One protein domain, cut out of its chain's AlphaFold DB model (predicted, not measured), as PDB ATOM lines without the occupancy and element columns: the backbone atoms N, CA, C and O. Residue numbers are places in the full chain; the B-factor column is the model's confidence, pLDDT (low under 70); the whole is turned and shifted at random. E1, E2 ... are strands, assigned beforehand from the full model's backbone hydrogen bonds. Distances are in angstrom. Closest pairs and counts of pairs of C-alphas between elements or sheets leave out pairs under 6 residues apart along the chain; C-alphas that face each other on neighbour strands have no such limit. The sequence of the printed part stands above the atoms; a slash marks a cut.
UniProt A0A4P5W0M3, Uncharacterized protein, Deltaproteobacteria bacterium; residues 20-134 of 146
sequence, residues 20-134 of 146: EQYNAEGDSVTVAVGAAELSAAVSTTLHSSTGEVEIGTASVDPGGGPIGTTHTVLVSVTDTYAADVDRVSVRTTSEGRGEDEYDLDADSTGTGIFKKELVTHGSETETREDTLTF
ATOM      1  N   GLU A  20      82.564 164.786 137.112       95.44
ATOM      2  CA  GLU A  20      81.748 163.831 136.360       95.44
ATOM      3  C   GLU A  20      82.544 163.265 135.183       95.44
ATOM      4  O   GLU A  20      83.311 163.979 134.533       95.44
ATOM      5  N   GLN A  21      82.399 161.962 134.929       96.81
ATOM      6  CA  GLN A  21      83.088 161.321 133.814       96.81
ATOM      7  C   GLN A  21      82.419 161.721 132.494       96.81
ATOM      8  O   GLN A  21      81.222 161.517 132.295       96.81
ATOM      9  N   TYR A  22      83.215 162.276 131.589       96.00
ATOM     10  CA  TYR A  22      82.782 162.792 130.296       96.00
ATOM     11  C   TYR A  22      82.707 161.700 129.215       96.00
ATOM     12  O   TYR A  22      81.821 161.721 128.357       96.00
ATOM     13  N   ASN A  23      83.625 160.730 129.252       97.12
ATOM     14  CA  ASN A  23      83.727 159.654 128.262       97.12
ATOM     15  C   ASN A  23      83.077 158.337 128.725       97.12
ATOM     16  O   ASN A  23      82.704 158.185 129.888       97.12
ATOM     17  N   ALA A  24      82.967 157.364 127.820       96.38
ATOM     18  CA  ALA A  24      82.474 156.023 128.126       96.38
ATOM     19  C   ALA A  24      83.387 155.270 129.118       96.38
ATOM     20  O   ALA A  24      84.612 155.359 129.068       96.38
ATOM     21  N   GLU A  25      82.801 154.458 130.005       92.88
ATOM     22  CA  GLU A  25      83.542 153.747 131.065       92.88
ATOM     23  C   GLU A  25      84.511 152.661 130.557       92.88
ATOM     24  O   GLU A  25      85.397 152.231 131.296       92.88
ATOM     25  N   GLY A  26      84.329 152.194 129.317       90.88
ATOM     26  CA  GLY A  26      85.051 151.055 128.739       90.88
ATOM     27  C   GLY A  26      86.242 151.412 127.852       90.88
ATOM     28  O   GLY A  26      86.887 150.503 127.323       90.88
ATOM     29  N   ASP A  27      86.537 152.700 127.671       96.50
ATOM     30  CA  ASP A  27      87.612 153.150 126.789       96.50
ATOM     31  C   ASP A  27      88.973 152.724 127.358       96.50
ATOM     32  O   ASP A  27      89.500 153.320 128.301       96.50
ATOM     33  N   SER A  28      89.538 151.646 126.813       97.75
ATOM     34  CA  SER A  28      90.732 151.008 127.364       97.75
ATOM     35  C   SER A  28      91.649 150.403 126.303       97.75
ATOM     36  O   SER A  28      91.251 150.172 125.161       97.75
ATOM     37  N   VAL A  29      92.900 150.162 126.696       97.94
ATOM     38  CA  VAL A  29      93.903 149.412 125.928       97.94
ATOM     39  C   VAL A  29      94.604 148.401 126.829       97.94
ATOM     40  O   VAL A  29      94.676 148.581 128.045       97.94
ATOM     41  N   THR A  30      95.169 147.363 126.223       97.56
ATOM     42  CA  THR A  30      95.999 146.373 126.917       97.56
ATOM     43  C   THR A  30      97.466 146.599 126.576       97.56
ATOM     44  O   THR A  30      97.812 146.767 125.406       97.56
ATOM     45  N   VAL A  31      98.320 146.598 127.598       96.94
ATOM     46  CA  VAL A  31      99.770 146.786 127.491       96.94
ATOM     47  C   VAL A  31     100.486 145.534 127.986       96.94
ATOM     48  O   VAL A  31     100.187 145.026 129.067       96.94
ATOM     49  N   ALA A  32     101.455 145.047 127.211       96.12
ATOM     50  CA  ALA A  32     102.252 143.882 127.584       96.12
ATOM     51  C   ALA A  32     103.439 144.283 128.475       96.12
ATOM     52  O   ALA A  32     104.327 145.028 128.061       96.12
ATOM     53  N   VAL A  33     103.496 143.749 129.690       94.88
ATOM     54  CA  VAL A  33     104.548 144.044 130.668       94.88
ATOM     55  C   VAL A  33     105.487 142.856 130.799       94.88
ATOM     56  O   VAL A  33     105.043 141.719 130.956       94.88
ATOM     57  N   GLY A  34     106.792 143.119 130.742       93.88
ATOM     58  CA  GLY A  34     107.816 142.076 130.798       93.88
ATOM     59  C   GLY A  34     107.947 141.274 129.501       93.88
ATOM     60  O   GLY A  34     108.416 140.137 129.517       93.88
ATOM     61  N   ALA A  35     107.522 141.851 128.374       94.31
ATOM     62  CA  ALA A  35     107.793 141.301 127.051       94.31
ATOM     63  C   ALA A  35     109.295 141.400 126.730       94.31
ATOM     64  O   ALA A  35     109.974 142.309 127.192       94.31
ATOM     65  N   ALA A  36     109.834 140.483 125.924       94.44
ATOM     66  CA  ALA A  36     111.266 140.486 125.601       94.44
ATOM     67  C   ALA A  36     111.698 141.686 124.735       94.44
ATOM     68  O   ALA A  36     112.851 142.111 124.795       94.44
ATOM     69  N   GLU A  37     110.780 142.228 123.936       96.06
ATOM     70  CA  GLU A  37     111.019 143.323 123.000       96.06
ATOM     71  C   GLU A  37     109.917 144.377 123.129       96.06
ATOM     72  O   GLU A  37     108.827 144.091 123.629       96.06
ATOM     73  N   LEU A  38     110.205 145.597 122.666       97.50
ATOM     74  CA  LEU A  38     109.199 146.651 122.589       97.50
ATOM     75  C   LEU A  38     108.140 146.285 121.547       97.50
ATOM     76  O   LEU A  38     108.478 145.904 120.424       97.50
ATOM     77  N   SER A  39     106.866 146.440 121.895       96.75
ATOM     78  CA  SER A  39     105.775 146.303 120.932       96.75
ATOM     79  C   SER A  39     105.390 147.657 120.337       96.75
ATOM     80  O   SER A  39     105.670 148.713 120.906       96.75
ATOM     81  N   ALA A  40     104.704 147.626 119.195       97.94
ATOM     82  CA  ALA A  40     104.132 148.830 118.600       97.94
ATOM     83  C   ALA A  40     103.165 149.531 119.570       97.94
ATOM     84  O   ALA A  40     102.606 148.891 120.467       97.94
ATOM     85  N   ALA A  41     102.971 150.834 119.367       98.06
ATOM     86  CA  ALA A  41     101.993 151.616 120.107       98.06
ATOM     87  C   ALA A  41     100.591 150.999 119.997       98.06
ATOM     88  O   ALA A  41     100.173 150.549 118.924       98.06
ATOM     89  N   VAL A  42      99.859 151.014 121.107       98.44
ATOM     90  CA  VAL A  42      98.442 150.634 121.160       98.44
ATOM     91  C   VAL A  42      97.598 151.888 121.321       98.44
ATOM     92  O   VAL A  42      98.032 152.863 121.932       98.44
ATOM     93  N   SER A  43      96.400 151.891 120.746       98.06
ATOM     94  CA  SER A  43      95.499 153.038 120.827       98.06
ATOM     95  C   SER A  43      94.044 152.603 120.820       98.06
ATOM     96  O   SER A  43      93.720 151.504 120.369       98.06
ATOM     97  N   THR A  44      93.187 153.477 121.332       98.31
ATOM     98  CA  THR A  44      91.739 153.316 121.323       98.31
ATOM     99  C   THR A  44      91.061 154.652 121.046       98.31
ATOM    100  O   THR A  44      91.578 155.717 121.398       98.31
ATOM    101  N   THR A  45      89.902 154.588 120.402       98.12
ATOM    102  CA  THR A  45      89.030 155.743 120.198       98.12
ATOM    103  C   THR A  45      88.240 155.999 121.474       98.12
ATOM    104  O   THR A  45      87.654 155.074 122.034       98.12
ATOM    105  N   LEU A  46      88.209 157.254 121.915       97.88
ATOM    106  CA  LEU A  46      87.426 157.681 123.068       97.88
ATOM    107  C   LEU A  46      86.033 158.095 122.620       97.88
ATOM    108  O   LEU A  46      85.895 158.851 121.652       97.88
ATOM    109  N   HIS A  47      85.019 157.650 123.352       97.38
ATOM    110  CA  HIS A  47      83.628 157.968 123.049       97.38
ATOM    111  C   HIS A  47      82.996 158.803 124.159       97.38
ATOM    112  O   HIS A  47      83.417 158.740 125.310       97.38
ATOM    113  N   SER A  48      81.962 159.574 123.827       94.56
ATOM    114  CA  SER A  48      81.103 160.237 124.812       94.56
ATOM    115  C   SER A  48      80.563 159.235 125.835       94.56
ATOM    116  O   SER A  48      80.510 158.034 125.576       94.56
ATOM    117  N   SER A  49      80.080 159.712 126.980       92.19
ATOM    118  CA  SER A  49      79.427 158.866 127.992       92.19
ATOM    119  C   SER A  49      78.251 158.026 127.455       92.19
ATOM    120  O   SER A  49      77.940 156.977 128.015       92.19
ATOM    121  N   THR A  50      77.624 158.430 126.341       91.00
ATOM    122  CA  THR A  50      76.592 157.644 125.635       91.00
ATOM    123  C   THR A  50      77.154 156.580 124.684       91.00
ATOM    124  O   THR A  50      76.406 155.725 124.218       91.00
ATOM    125  N   GLY A  51      78.451 156.623 124.376       88.88
ATOM    126  CA  GLY A  51      79.133 155.738 123.429       88.88
ATOM    127  C   GLY A  51      78.879 156.064 121.953       88.88
ATOM    128  O   GLY A  51      79.393 155.375 121.078       88.88
ATOM    129  N   GLU A  52      78.074 157.085 121.651       89.81
ATOM    130  CA  GLU A  52      77.604 157.359 120.285       89.81
ATOM    131  C   GLU A  52      78.540 158.271 119.488       89.81
ATOM    132  O   GLU A  52      78.499 158.274 118.257       89.81
ATOM    133  N   VAL A  53      79.358 159.067 120.177       95.25
ATOM    134  CA  VAL A  53      80.148 160.134 119.563       95.25
ATOM    135  C   VAL A  53      81.617 159.928 119.878       95.25
ATOM    136  O   VAL A  53      81.987 159.841 121.041       95.25
ATOM    137  N   GLU A  54      82.455 159.890 118.846       97.00
ATOM    138  CA  GLU A  54      83.907 159.945 119.002       97.00
ATOM    139  C   GLU A  54      84.319 161.340 119.489       97.00
ATOM    140  O   GLU A  54      84.002 162.349 118.856       97.00
ATOM    141  N   ILE A  55      85.028 161.387 120.616       96.88
ATOM    142  CA  ILE A  55      85.455 162.636 121.260       96.88
ATOM    143  C   ILE A  55      86.974 162.819 121.265       96.88
ATOM    144  O   ILE A  55      87.455 163.934 121.480       96.88
ATOM    145  N   GLY A  56      87.740 161.759 121.000       97.50
ATOM    146  CA  GLY A  56      89.196 161.804 121.013       97.50
ATOM    147  C   GLY A  56      89.855 160.449 120.792       97.50
ATOM    148  O   GLY A  56      89.223 159.464 120.415       97.50
ATOM    149  N   THR A  57      91.154 160.392 121.055       98.12
ATOM    150  CA  THR A  57      91.962 159.173 120.967       98.12
ATOM    151  C   THR A  57      92.884 159.089 122.172       98.12
ATOM    152  O   THR A  57      93.439 160.099 122.604       98.12
ATOM    153  N   ALA A  58      93.078 157.880 122.686       98.38
ATOM    154  CA  ALA A  58      94.093 157.579 123.683       98.38
ATOM    155  C   ALA A  58      95.104 156.581 123.119       98.38
ATOM    156  O   ALA A  58      94.733 155.653 122.397       98.38
ATOM    157  N   SER A  59      96.382 156.756 123.440       98.31
ATOM    158  CA  SER A  59      97.455 155.871 123.003       98.31
ATOM    159  C   SER A  59      98.515 155.657 124.076       98.31
ATOM    160  O   SER A  59      98.683 156.455 125.000       98.31
ATOM    161  N   VAL A  60      99.221 154.537 123.940       98.56
ATOM    162  CA  VAL A  60     100.341 154.143 124.790       98.56
ATOM    163  C   VAL A  60     101.478 153.669 123.894       98.56
ATOM    164  O   VAL A  60     101.301 152.725 123.119       98.56
ATOM    165  N   ASP A  61     102.631 154.332 123.987       98.25
ATOM    166  CA  ASP A  61     103.816 154.050 123.169       98.25
ATOM    167  C   ASP A  61     105.083 153.918 124.037       98.25
ATOM    168  O   ASP A  61     105.431 154.869 124.744       98.25
ATOM    169  N   PRO A  62     105.787 152.772 124.018       98.31
ATOM    170  CA  PRO A  62     105.433 151.527 123.327       98.31
ATOM    171  C   PRO A  62     104.196 150.861 123.943       98.31
ATOM    172  O   PRO A  62     103.863 151.104 125.099       98.31
ATOM    173  N   GLY A  63     103.523 149.975 123.205       97.25
ATOM    174  CA  GLY A  63     102.382 149.204 123.729       97.25
ATOM    175  C   GLY A  63     102.778 148.045 124.653       97.25
ATOM    176  O   GLY A  63     101.931 147.261 125.077       97.25
ATOM    177  N   GLY A  64     104.070 147.903 124.938       96.88
ATOM    178  CA  GLY A  64     104.621 146.814 125.723       96.88
ATOM    179  C   GLY A  64     106.142 146.764 125.648       96.88
ATOM    180  O   GLY A  64     106.746 147.365 124.758       96.88
ATOM    181  N   GLY A  65     106.765 146.070 126.596       96.88
ATOM    182  CA  GLY A  65     108.221 145.940 126.655       96.88
ATOM    183  C   GLY A  65     108.732 145.229 127.909       96.88
ATOM    184  O   GLY A  65     107.926 144.802 128.747       96.88
ATOM    185  N   PRO A  66     110.064 145.098 128.059       96.88
ATOM    186  CA  PRO A  66     110.684 144.533 129.255       96.88
ATOM    187  C   PRO A  66     110.343 145.333 130.513       96.88
ATOM    188  O   PRO A  66     109.969 146.504 130.437       96.88
ATOM    189  N   ILE A  67     110.529 144.734 131.689       96.56
ATOM    190  CA  ILE A  67     110.417 145.476 132.951       96.56
ATOM    191  C   ILE A  67     111.374 146.676 132.948       96.56
ATOM    192  O   ILE A  67     112.539 146.548 132.572       96.56
ATOM    193  N   GLY A  68     110.880 147.836 133.385       96.06
ATOM    194  CA  GLY A  68     111.601 149.109 133.341       96.06
ATOM    195  C   GLY A  68     111.362 149.912 132.061       96.06
ATOM    196  O   GLY A  68     111.935 150.989 131.916       96.06
ATOM    197  N   THR A  69     110.518 149.425 131.145       97.31
ATOM    198  CA  THR A  69     110.089 150.195 129.971       97.31
ATOM    199  C   THR A  69     109.263 151.402 130.405       97.31
ATOM    200  O   THR A  69     108.319 151.261 131.186       97.31
ATOM    201  N   THR A  70     109.615 152.572 129.872       98.44
ATOM    202  CA  THR A  70     108.821 153.798 129.977       98.44
ATOM    203  C   THR A  70     107.822 153.858 128.830       98.44
ATOM    204  O   THR A  70     108.213 153.804 127.667       98.44
ATOM    205  N   HIS A  71     106.549 154.004 129.171       98.06
ATOM    206  CA  HIS A  71     105.426 154.165 128.263       98.06
ATOM    207  C   HIS A  71     104.967 155.617 128.275       98.06
ATOM    208  O   HIS A  71     104.664 156.164 129.335       98.06
ATOM    209  N   THR A  72     104.870 156.227 127.101       98.38
ATOM    210  CA  THR A  72     104.199 157.513 126.932       98.38
ATOM    211  C   THR A  72     102.714 157.256 126.749       98.38
ATOM    212  O   THR A  72     102.296 156.695 125.739       98.38
ATOM    213  N   VAL A  73     101.925 157.669 127.732       98.31
ATOM    214  CA  VAL A  73     100.471 157.719 127.654       98.31
ATOM    215  C   VAL A  73     100.080 159.083 127.104       98.31
ATOM    216  O   VAL A  73     100.464 160.106 127.671       98.31
ATOM    217  N   LEU A  74      99.323 159.101 126.012       98.12
ATOM    218  CA  LEU A  74      98.862 160.314 125.347       98.12
ATOM    219  C   LEU A  74      97.351 160.244 125.145       98.12
ATOM    220  O   LEU A  74      96.831 159.260 124.627       98.12
ATOM    221  N   VAL A  75      96.653 161.310 125.510       98.31
ATOM    222  CA  VAL A  75      95.237 161.513 125.219       98.31
ATOM    223  C   VAL A  75      95.095 162.793 124.412       98.31
ATOM    224  O   VAL A  75      95.600 163.842 124.802       98.31
ATOM    225  N   SER A  76      94.410 162.691 123.278       97.81
ATOM    226  CA  SER A  76      94.075 163.808 122.404       97.81
ATOM    227  C   SER A  76      92.561 163.914 122.310       97.81
ATOM    228  O   SER A  76      91.915 163.102 121.647       97.81
ATOM    229  N   VAL A  77      91.995 164.916 122.967       97.75
ATOM    230  CA  VAL A  77      90.590 165.302 122.840       97.75
ATOM    231  C   VAL A  77      90.450 166.167 121.595       97.75
ATOM    232  O   VAL A  77      91.273 167.045 121.349       97.75
ATOM    233  N   THR A  78      89.430 165.913 120.783       96.44
ATOM    234  CA  THR A  78      89.174 166.742 119.600       96.44
ATOM    235  C   THR A  78      88.794 168.167 120.008       96.44
ATOM    236  O   THR A  78      88.123 168.374 121.020       96.44
ATOM    237  N   ASP A  79      89.160 169.152 119.185       93.88
ATOM    238  CA  ASP A  79      88.937 170.583 119.454       93.88
ATOM    239  C   ASP A  79      87.485 170.931 119.818       93.88
ATOM    240  O   ASP A  79      87.239 171.894 120.539       93.88
ATOM    241  N   THR A  80      86.520 170.148 119.324       95.88
ATOM    242  CA  THR A  80      85.088 170.360 119.592       95.88
ATOM    243  C   THR A  80      84.731 170.136 121.062       95.88
ATOM    244  O   THR A  80      83.855 170.828 121.565       95.88
ATOM    245  N   TYR A  81      85.413 169.212 121.741       95.50
ATOM    246  CA  TYR A  81      85.113 168.809 123.122       95.50
ATOM    247  C   TYR A  81      86.220 169.182 124.109       95.50
ATOM    248  O   TYR A  81      86.047 169.063 125.316       95.50
ATOM    249  N   ALA A  82      87.372 169.644 123.618       94.62
ATOM    250  CA  ALA A  82      88.535 169.931 124.447       94.62
ATOM    251  C   ALA A  82      88.284 171.001 125.525       94.62
ATOM    252  O   ALA A  82      88.982 171.011 126.532       94.62
ATOM    253  N   ALA A  83      87.307 171.891 125.321       93.00
ATOM    254  CA  ALA A  83      86.927 172.907 126.303       93.00
ATOM    255  C   ALA A  83      86.054 172.365 127.450       93.00
ATOM    256  O   ALA A  83      85.976 173.016 128.486       93.00
ATOM    257  N   ASP A  84      85.421 171.203 127.271       94.50
ATOM    258  CA  ASP A  84      84.549 170.577 128.276       94.50
ATOM    259  C   ASP A  84      85.318 169.599 129.187       94.50
ATOM    260  O   ASP A  84      84.779 169.101 130.178       94.50
ATOM    261  N   VAL A  85      86.569 169.286 128.831       95.94
ATOM    262  CA  VAL A  85      87.433 168.345 129.548       95.94
ATOM    263  C   VAL A  85      88.453 169.115 130.372       95.94
ATOM    264  O   VAL A  85      89.402 169.696 129.848       95.94
ATOM    265  N   ASP A  86      88.291 169.045 131.683       95.25
ATOM    266  CA  ASP A  86      89.117 169.756 132.657       95.25
ATOM    267  C   ASP A  86      90.271 168.895 133.190       95.25
ATOM    268  O   ASP A  86      91.325 169.400 133.580       95.25
ATOM    269  N   ARG A  87      90.071 167.573 133.235       96.06
ATOM    270  CA  ARG A  87      91.029 166.617 133.798       96.06
ATOM    271  C   ARG A  87      90.979 165.301 133.035       96.06
ATOM    272  O   ARG A  87      89.918 164.851 132.613       96.06
ATOM    273  N   VAL A  88      92.129 164.643 132.915       98.06
ATOM    274  CA  VAL A  88      92.239 163.291 132.357       98.06
ATOM    275  C   VAL A  88      93.003 162.408 133.329       98.06
ATOM    276  O   VAL A  88      94.065 162.795 133.811       98.06
ATOM    277  N   SER A  89      92.483 161.212 133.593       98.38
ATOM    278  CA  SER A  89      93.187 160.174 134.340       98.38
ATOM    279  C   SER A  89      93.255 158.869 133.549       98.38
ATOM    280  O   SER A  89      92.432 158.584 132.675       98.38
ATOM    281  N   VAL A  90      94.270 158.066 133.855       98.25
ATOM    282  CA  VAL A  90      94.376 156.680 133.407       98.25
ATOM    283  C   VAL A  90      94.407 155.776 134.627       98.25
ATOM    284  O   VAL A  90      95.222 155.956 135.533       98.25
ATOM    285  N   ARG A  91      93.510 154.794 134.647       97.94
ATOM    286  CA  ARG A  91      93.502 153.729 135.642       97.94
ATOM    287  C   ARG A  91      94.161 152.491 135.061       97.94
ATOM    288  O   ARG A  91      93.712 151.976 134.041       97.94
ATOM    289  N   THR A  92      95.198 152.008 135.722       96.88
ATOM    290  CA  THR A  92      95.879 150.758 135.395       96.88
ATOM    291  C   THR A  92      95.321 149.636 136.258       96.88
ATOM    292  O   THR A  92      95.287 149.766 137.480       96.88
ATOM    293  N   THR A  93      94.928 148.528 135.641       96.38
ATOM    294  CA  THR A  93      94.487 147.312 136.325       96.38
ATOM    295  C   THR A  93      95.374 146.153 135.900       96.38
ATOM    296  O   THR A  93      95.473 145.844 134.712       96.38
ATOM    297  N   SER A  94      95.988 145.498 136.880       92.75
ATOM    298  CA  SER A  94      96.886 144.362 136.677       92.75
ATOM    299  C   SER A  94      96.382 143.151 137.443       92.75
ATOM    300  O   SER A  94      96.115 143.233 138.651       92.75
ATOM    301  N   GLU A  95      96.325 141.996 136.782       87.06
ATOM    302  CA  GLU A  95      95.993 140.749 137.466       87.06
ATOM    303  C   GLU A  95      97.006 140.485 138.597       87.06
ATOM    304  O   GLU A  95      98.220 140.484 138.400       87.06
ATOM    305  N   GLY A  96      96.505 140.320 139.822       82.62
ATOM    306  CA  GLY A  96      97.334 140.023 140.993       82.62
ATOM    307  C   GLY A  96      98.079 141.210 141.619       82.62
ATOM    308  O   GLY A  96      98.742 141.001 142.635       82.62
ATOM    309  N   ARG A  97      97.962 142.438 141.087       86.62
ATOM    310  CA  ARG A  97      98.540 143.649 141.716       86.62
ATOM    311  C   ARG A  97      97.546 144.747 142.078       86.62
ATOM    312  O   ARG A  97      97.895 145.607 142.880       86.62
ATOM    313  N   GLY A  98      96.316 144.667 141.582       92.38
ATOM    314  CA  GLY A  98      95.265 145.624 141.914       92.38
ATOM    315  C   GLY A  98      95.176 146.762 140.904       92.38
ATOM    316  O   GLY A  98      95.440 146.564 139.717       92.38
ATOM    317  N   GLU A  99      94.740 147.921 141.389       95.75
ATOM    318  CA  GLU A  99      94.461 149.102 140.580       95.75
ATOM    319  C   GLU A  99      95.278 150.294 141.085       95.75
ATOM    320  O   GLU A  99      95.332 150.537 142.289       95.75
ATOM    321  N   ASP A 100      95.844 151.051 140.151       96.06
ATOM    322  CA  ASP A 100      96.449 152.364 140.385       96.06
ATOM    323  C   ASP A 100      95.800 153.383 139.433       96.06
ATOM    324  O   ASP A 100      95.332 153.026 138.349       96.06
ATOM    325  N   GLU A 101      95.751 154.657 139.822       97.06
ATOM    326  CA  GLU A 101      95.195 155.735 138.997       97.06
ATOM    327  C   GLU A 101      96.156 156.923 138.937       97.06
ATOM    328  O   GLU A 101      96.736 157.336 139.944       97.06
ATOM    329  N   TYR A 102      96.327 157.472 137.735       97.88
ATOM    330  CA  TYR A 102      97.276 158.538 137.458       97.88
ATOM    331  C   TYR A 102      96.618 159.659 136.664       97.88
ATOM    332  O   TYR A 102      96.096 159.424 135.578       97.88
ATOM    333  N   ASP A 103      96.736 160.889 137.155       98.12
ATOM    334  CA  ASP A 103      96.354 162.079 136.388       98.12
ATOM    335  C   ASP A 103      97.379 162.383 135.302       98.12
ATOM    336  O   ASP A 103      98.584 162.330 135.568       98.12
ATOM    337  N   LEU A 104      96.907 162.687 134.096       97.94
ATOM    338  CA  LEU A 104      97.743 163.134 132.987       97.94
ATOM    339  C   LEU A 104      97.914 164.652 133.039       97.94
ATOM    340  O   LEU A 104      97.002 165.389 133.416       97.94
ATOM    341  N   ASP A 105      99.076 165.114 132.596       97.31
ATOM    342  CA  ASP A 105      99.407 166.529 132.544       97.31
ATOM    343  C   ASP A 105      98.924 167.133 131.223       97.31
ATOM    344  O   ASP A 105      99.249 166.630 130.144       97.31
ATOM    345  N   ALA A 106      98.164 168.228 131.299       94.88
ATOM    346  CA  ALA A 106      97.764 168.990 130.121       94.88
ATOM    347  C   ALA A 106      98.998 169.601 129.435       94.88
ATOM    348  O   ALA A 106      99.858 170.210 130.083       94.88
ATOM    349  N   ASP A 107      99.088 169.467 128.116       91.88
ATOM    350  CA  ASP A 107     100.150 170.083 127.336       91.88
ATOM    351  C   ASP A 107      99.818 171.555 127.079       91.88
ATOM    352  O   ASP A 107      98.844 171.900 126.413       91.88
ATOM    353  N   SER A 108     100.668 172.453 127.575       83.31
ATOM    354  CA  SER A 108     100.494 173.897 127.385       83.31
ATOM    355  C   SER A 108     100.594 174.338 125.922       83.31
ATOM    356  O   SER A 108     100.237 175.470 125.598       83.31
ATOM    357  N   THR A 109     101.086 173.465 125.039       82.62
ATOM    358  CA  THR A 109     101.251 173.739 123.609       82.62
ATOM    359  C   THR A 109     100.087 173.255 122.745       82.62
ATOM    360  O   THR A 109     100.029 173.627 121.573       82.62
ATOM    361  N   GLY A 110      99.144 172.485 123.301       79.19
ATOM    362  CA  GLY A 110      98.001 171.944 122.567       79.19
ATOM    363  C   GLY A 110      96.763 171.805 123.446       79.19
ATOM    364  O   GLY A 110      96.736 171.003 124.375       79.19
ATOM    365  N   THR A 111      95.711 172.559 123.127       88.25
ATOM    366  CA  THR A 111      94.397 172.392 123.760       88.25
ATOM    367  C   THR A 111      93.891 170.967 123.534       88.25
ATOM    368  O   THR A 111      93.978 170.453 122.424       88.25
ATOM    369  N   GLY A 112      93.392 170.318 124.589       93.31
ATOM    370  CA  GLY A 112      92.894 168.942 124.512       93.31
ATOM    371  C   GLY A 112      93.977 167.859 124.498       93.31
ATOM    372  O   GLY A 112      93.638 166.685 124.376       93.31
ATOM    373  N   ILE A 113      95.261 168.207 124.637       97.12
ATOM    374  CA  ILE A 113      96.353 167.232 124.706       97.12
ATOM    375  C   ILE A 113      96.752 166.999 126.162       97.12
ATOM    376  O   ILE A 113      97.095 167.939 126.873       97.12
ATOM    377  N   PHE A 114      96.764 165.739 126.588       98.00
ATOM    378  CA  PHE A 114      97.167 165.316 127.927       98.00
ATOM    379  C   PHE A 114      98.177 164.179 127.826       98.00
ATOM    380  O   PHE A 114      98.003 163.268 127.016       98.00
ATOM    381  N   LYS A 115      99.235 164.198 128.641       97.44
ATOM    382  CA  LYS A 115     100.296 163.186 128.571       97.44
ATOM    383  C   LYS A 115     100.851 162.792 129.930       97.44
ATOM    384  O   LYS A 115     100.839 163.583 130.868       97.44
ATOM    385  N   LYS A 116     101.383 161.574 130.017       97.75
ATOM    386  CA  LYS A 116     102.156 161.097 131.167       97.75
ATOM    387  C   LYS A 116     103.110 159.981 130.772       97.75
ATOM    388  O   LYS A 116     102.778 159.156 129.930       97.75
ATOM    389  N   GLU A 117     104.263 159.922 131.422       98.12
ATOM    390  CA  GLU A 117     105.158 158.767 131.340       98.12
ATOM    391  C   GLU A 117     104.885 157.801 132.500       98.12
ATOM    392  O   GLU A 117     104.877 158.205 133.666       98.12
ATOM    393  N   LEU A 118     104.671 156.522 132.189       97.25
ATOM    394  CA  LEU A 118     104.507 155.442 133.165       97.25
ATOM    395  C   LEU A 118     105.608 154.403 132.972       97.25
ATOM    396  O   LEU A 118     105.893 154.002 131.849       97.25
ATOM    397  N   VAL A 119     106.220 153.939 134.061       97.12
ATOM    398  CA  VAL A 119     107.293 152.936 134.008       97.12
ATOM    399  C   VAL A 119     106.765 151.592 134.486       97.12
ATOM    400  O   VAL A 119     106.112 151.500 135.524       97.12
ATOM    401  N   THR A 120     107.066 150.529 133.746       94.19
ATOM    402  CA  THR A 120     106.732 149.169 134.177       94.19
ATOM    403  C   THR A 120     107.635 148.707 135.311       94.19
ATOM    404  O   THR A 120     108.860 148.814 135.254       94.19
ATOM    405  N   HIS A 121     107.028 148.118 136.338       92.69
ATOM    406  CA  HIS A 121     107.737 147.592 137.499       92.69
ATOM    407  C   HIS A 121     107.424 146.113 137.705       92.69
ATOM    408  O   HIS A 121     106.272 145.690 137.619       92.69
ATOM    409  N   GLY A 122     108.427 145.318 138.070       91.44
ATOM    410  CA  GLY A 122     108.245 143.913 138.419       91.44
ATOM    411  C   GLY A 122     109.544 143.144 138.532       91.44
ATOM    412  O   GLY A 122     110.620 143.735 138.573       91.44
ATOM    413  N   SER A 123     109.429 141.823 138.639       91.81
ATOM    414  CA  SER A 123     110.608 140.952 138.595       91.81
ATOM    415  C   SER A 123     111.051 140.708 137.152       91.81
ATOM    416  O   SER A 123     110.220 140.691 136.253       91.81
ATOM    417  N   GLU A 124     112.343 140.471 136.918       86.06
ATOM    418  CA  GLU A 124     112.906 140.302 135.564       86.06
ATOM    419  C   GLU A 124     112.286 139.144 134.762       86.06
ATOM    420  O   GLU A 124     112.363 139.132 133.537       86.06
ATOM    421  N   THR A 125     111.674 138.169 135.439       89.81
ATOM    422  CA  THR A 125     111.004 137.014 134.819       89.81
ATOM    423  C   THR A 125     109.483 137.139 134.787       89.81
ATOM    424  O   THR A 125     108.799 136.186 134.422       89.81
ATOM    425  N   GLU A 126     108.933 138.257 135.257       92.31
ATOM    426  CA  GLU A 126     107.494 138.495 135.240       92.31
ATOM    427  C   GLU A 126     107.047 138.877 133.836       92.31
ATOM    428  O   GLU A 126     107.638 139.752 133.213       92.31
ATOM    429  N   THR A 127     105.970 138.249 133.371       94.50
ATOM    430  CA  THR A 127     105.265 138.643 132.153       94.50
ATOM    431  C   THR A 127     103.779 138.694 132.459       94.50
ATOM    432  O   THR A 127     103.256 137.783 133.106       94.50
ATOM    433  N   ARG A 128     103.105 139.753 132.013       94.75
ATOM    434  CA  ARG A 128     101.667 139.948 132.220       94.75
ATOM    435  C   ARG A 128     101.084 140.958 131.237       94.75
ATOM    436  O   ARG A 128     101.816 141.611 130.495       94.75
ATOM    437  N   GLU A 129      99.772 141.119 131.309       95.62
ATOM    438  CA  GLU A 129      99.028 142.157 130.607       95.62
ATOM    439  C   GLU A 129      98.376 143.103 131.615       95.62
ATOM    440  O   GLU A 129      97.710 142.663 132.555       95.62
ATOM    441  N   ASP A 130      98.573 144.401 131.403       96.62
ATOM    442  CA  ASP A 130      97.950 145.462 132.187       96.62
ATOM    443  C   ASP A 130      96.886 146.152 131.329       96.62
ATOM    444  O   ASP A 130      97.114 146.454 130.156       96.62
ATOM    445  N   THR A 131      95.711 146.406 131.903       97.81
ATOM    446  CA  THR A 131      94.643 147.162 131.236       97.81
ATOM    447  C   THR A 131      94.702 148.616 131.672       97.81
ATOM    448  O   THR A 131      94.620 148.910 132.862       97.81
ATOM    449  N   LEU A 132      94.824 149.530 130.715       98.25
ATOM    450  CA  LEU A 132      94.777 150.972 130.933       98.25
ATOM    451  C   LEU A 132      93.400 151.473 130.506       98.25
ATOM    452  O   LEU A 132      93.067 151.404 129.328       98.25
ATOM    453  N   THR A 133      92.603 151.955 131.458       98.38
ATOM    454  CA  THR A 133      91.286 152.569 131.222       98.38
ATOM    455  C   THR A 133      91.406 154.085 131.299       98.38
ATOM    456  O   THR A 133      91.886 154.610 132.304       98.38
ATOM    457  N   PHE A 134      90.953 154.786 130.265       98.38
ATOM    458  CA  PHE A 134      91.039 156.239 130.159       98.38
ATOM    459  C   PHE A 134      89.755 156.900 130.641       98.38
ATOM    460  O   PHE A 134      88.654 156.467 130.298       98.38
TER     461      PHE A 134
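This is residues 20 to 134 of the 146 residues of an uncharacterized protein of Deltaproteobacteria bacterium (UniProt A0A4P5W0M3). What shape do these atoms make? Two strongly twisted sheets of four strands lie face to face as a sandwich, longest roughly along the strands, with Thr 80 at one end and Thr 125 at the other. What is it built of? The printed part has 115 residues, no named helix and eight named strands, E1 to E8 in that order; the class is all strand, though under half of the residues, 56 of the 115, are in named strands. The sheets run E1 E8 E5 E6 and E2 E3 E4 E7, both antiparallel throughout. The whole is compact, with a radius of gyration of the C-alphas of 14.3 A, and spans 45 by 29 by 21 A.

Which strands form the first sheet? E1, residues 28 to 33, is an edge strand, antiparallel to E8, residues 128 to 134, at 151 degrees between directions; N 31 and O 130 are 2.8 A apart, within hydrogen-bond range. E8 is the antiparallel neighbour of E5, residues 87 to 94, with N 93 and O 131 at 2.8 A; E5 and E6, residues 98 to 103, form a hairpin, with N 92 and O 100 at 2.8 A. And the second? E2, residues 42 to 47, E3, residues 54 to 61, and E4, residues 70 to 77, form a meander of two hairpins, each strand the antiparallel neighbour of the one before; N 44 and O 58 are 2.9 A apart, N 59 and O 74 2.8 A. E7, residues 113 to 119, is an edge strand antiparallel to E4, with N 73 and O 116 at 2.8 A. How do the sheets face each other? Their facing parts are 8.9 A centre to centre, and the closest C-alphas of E1 and E2, Val 29 and Thr 44, are 6.4 A apart.

Where do the strands begin and end? E1 begins at C-alpha 28, (90.732, 151.008, 127.364), and E8 ends at C-alpha 134, (91.039, 156.239, 130.159). Which are longer? From first to last C-alpha, E5 measures 23.2 A, E4 22.7 A and E3 21.2 A.

How large is it? The two C-alphas farthest apart, Thr 80 and Thr 125, are 44.9 A apart. Is it continuous and confident? The printed part has no cut and no long link; mean pLDDT of the printed part is 95.3, and no printed residue is under 70.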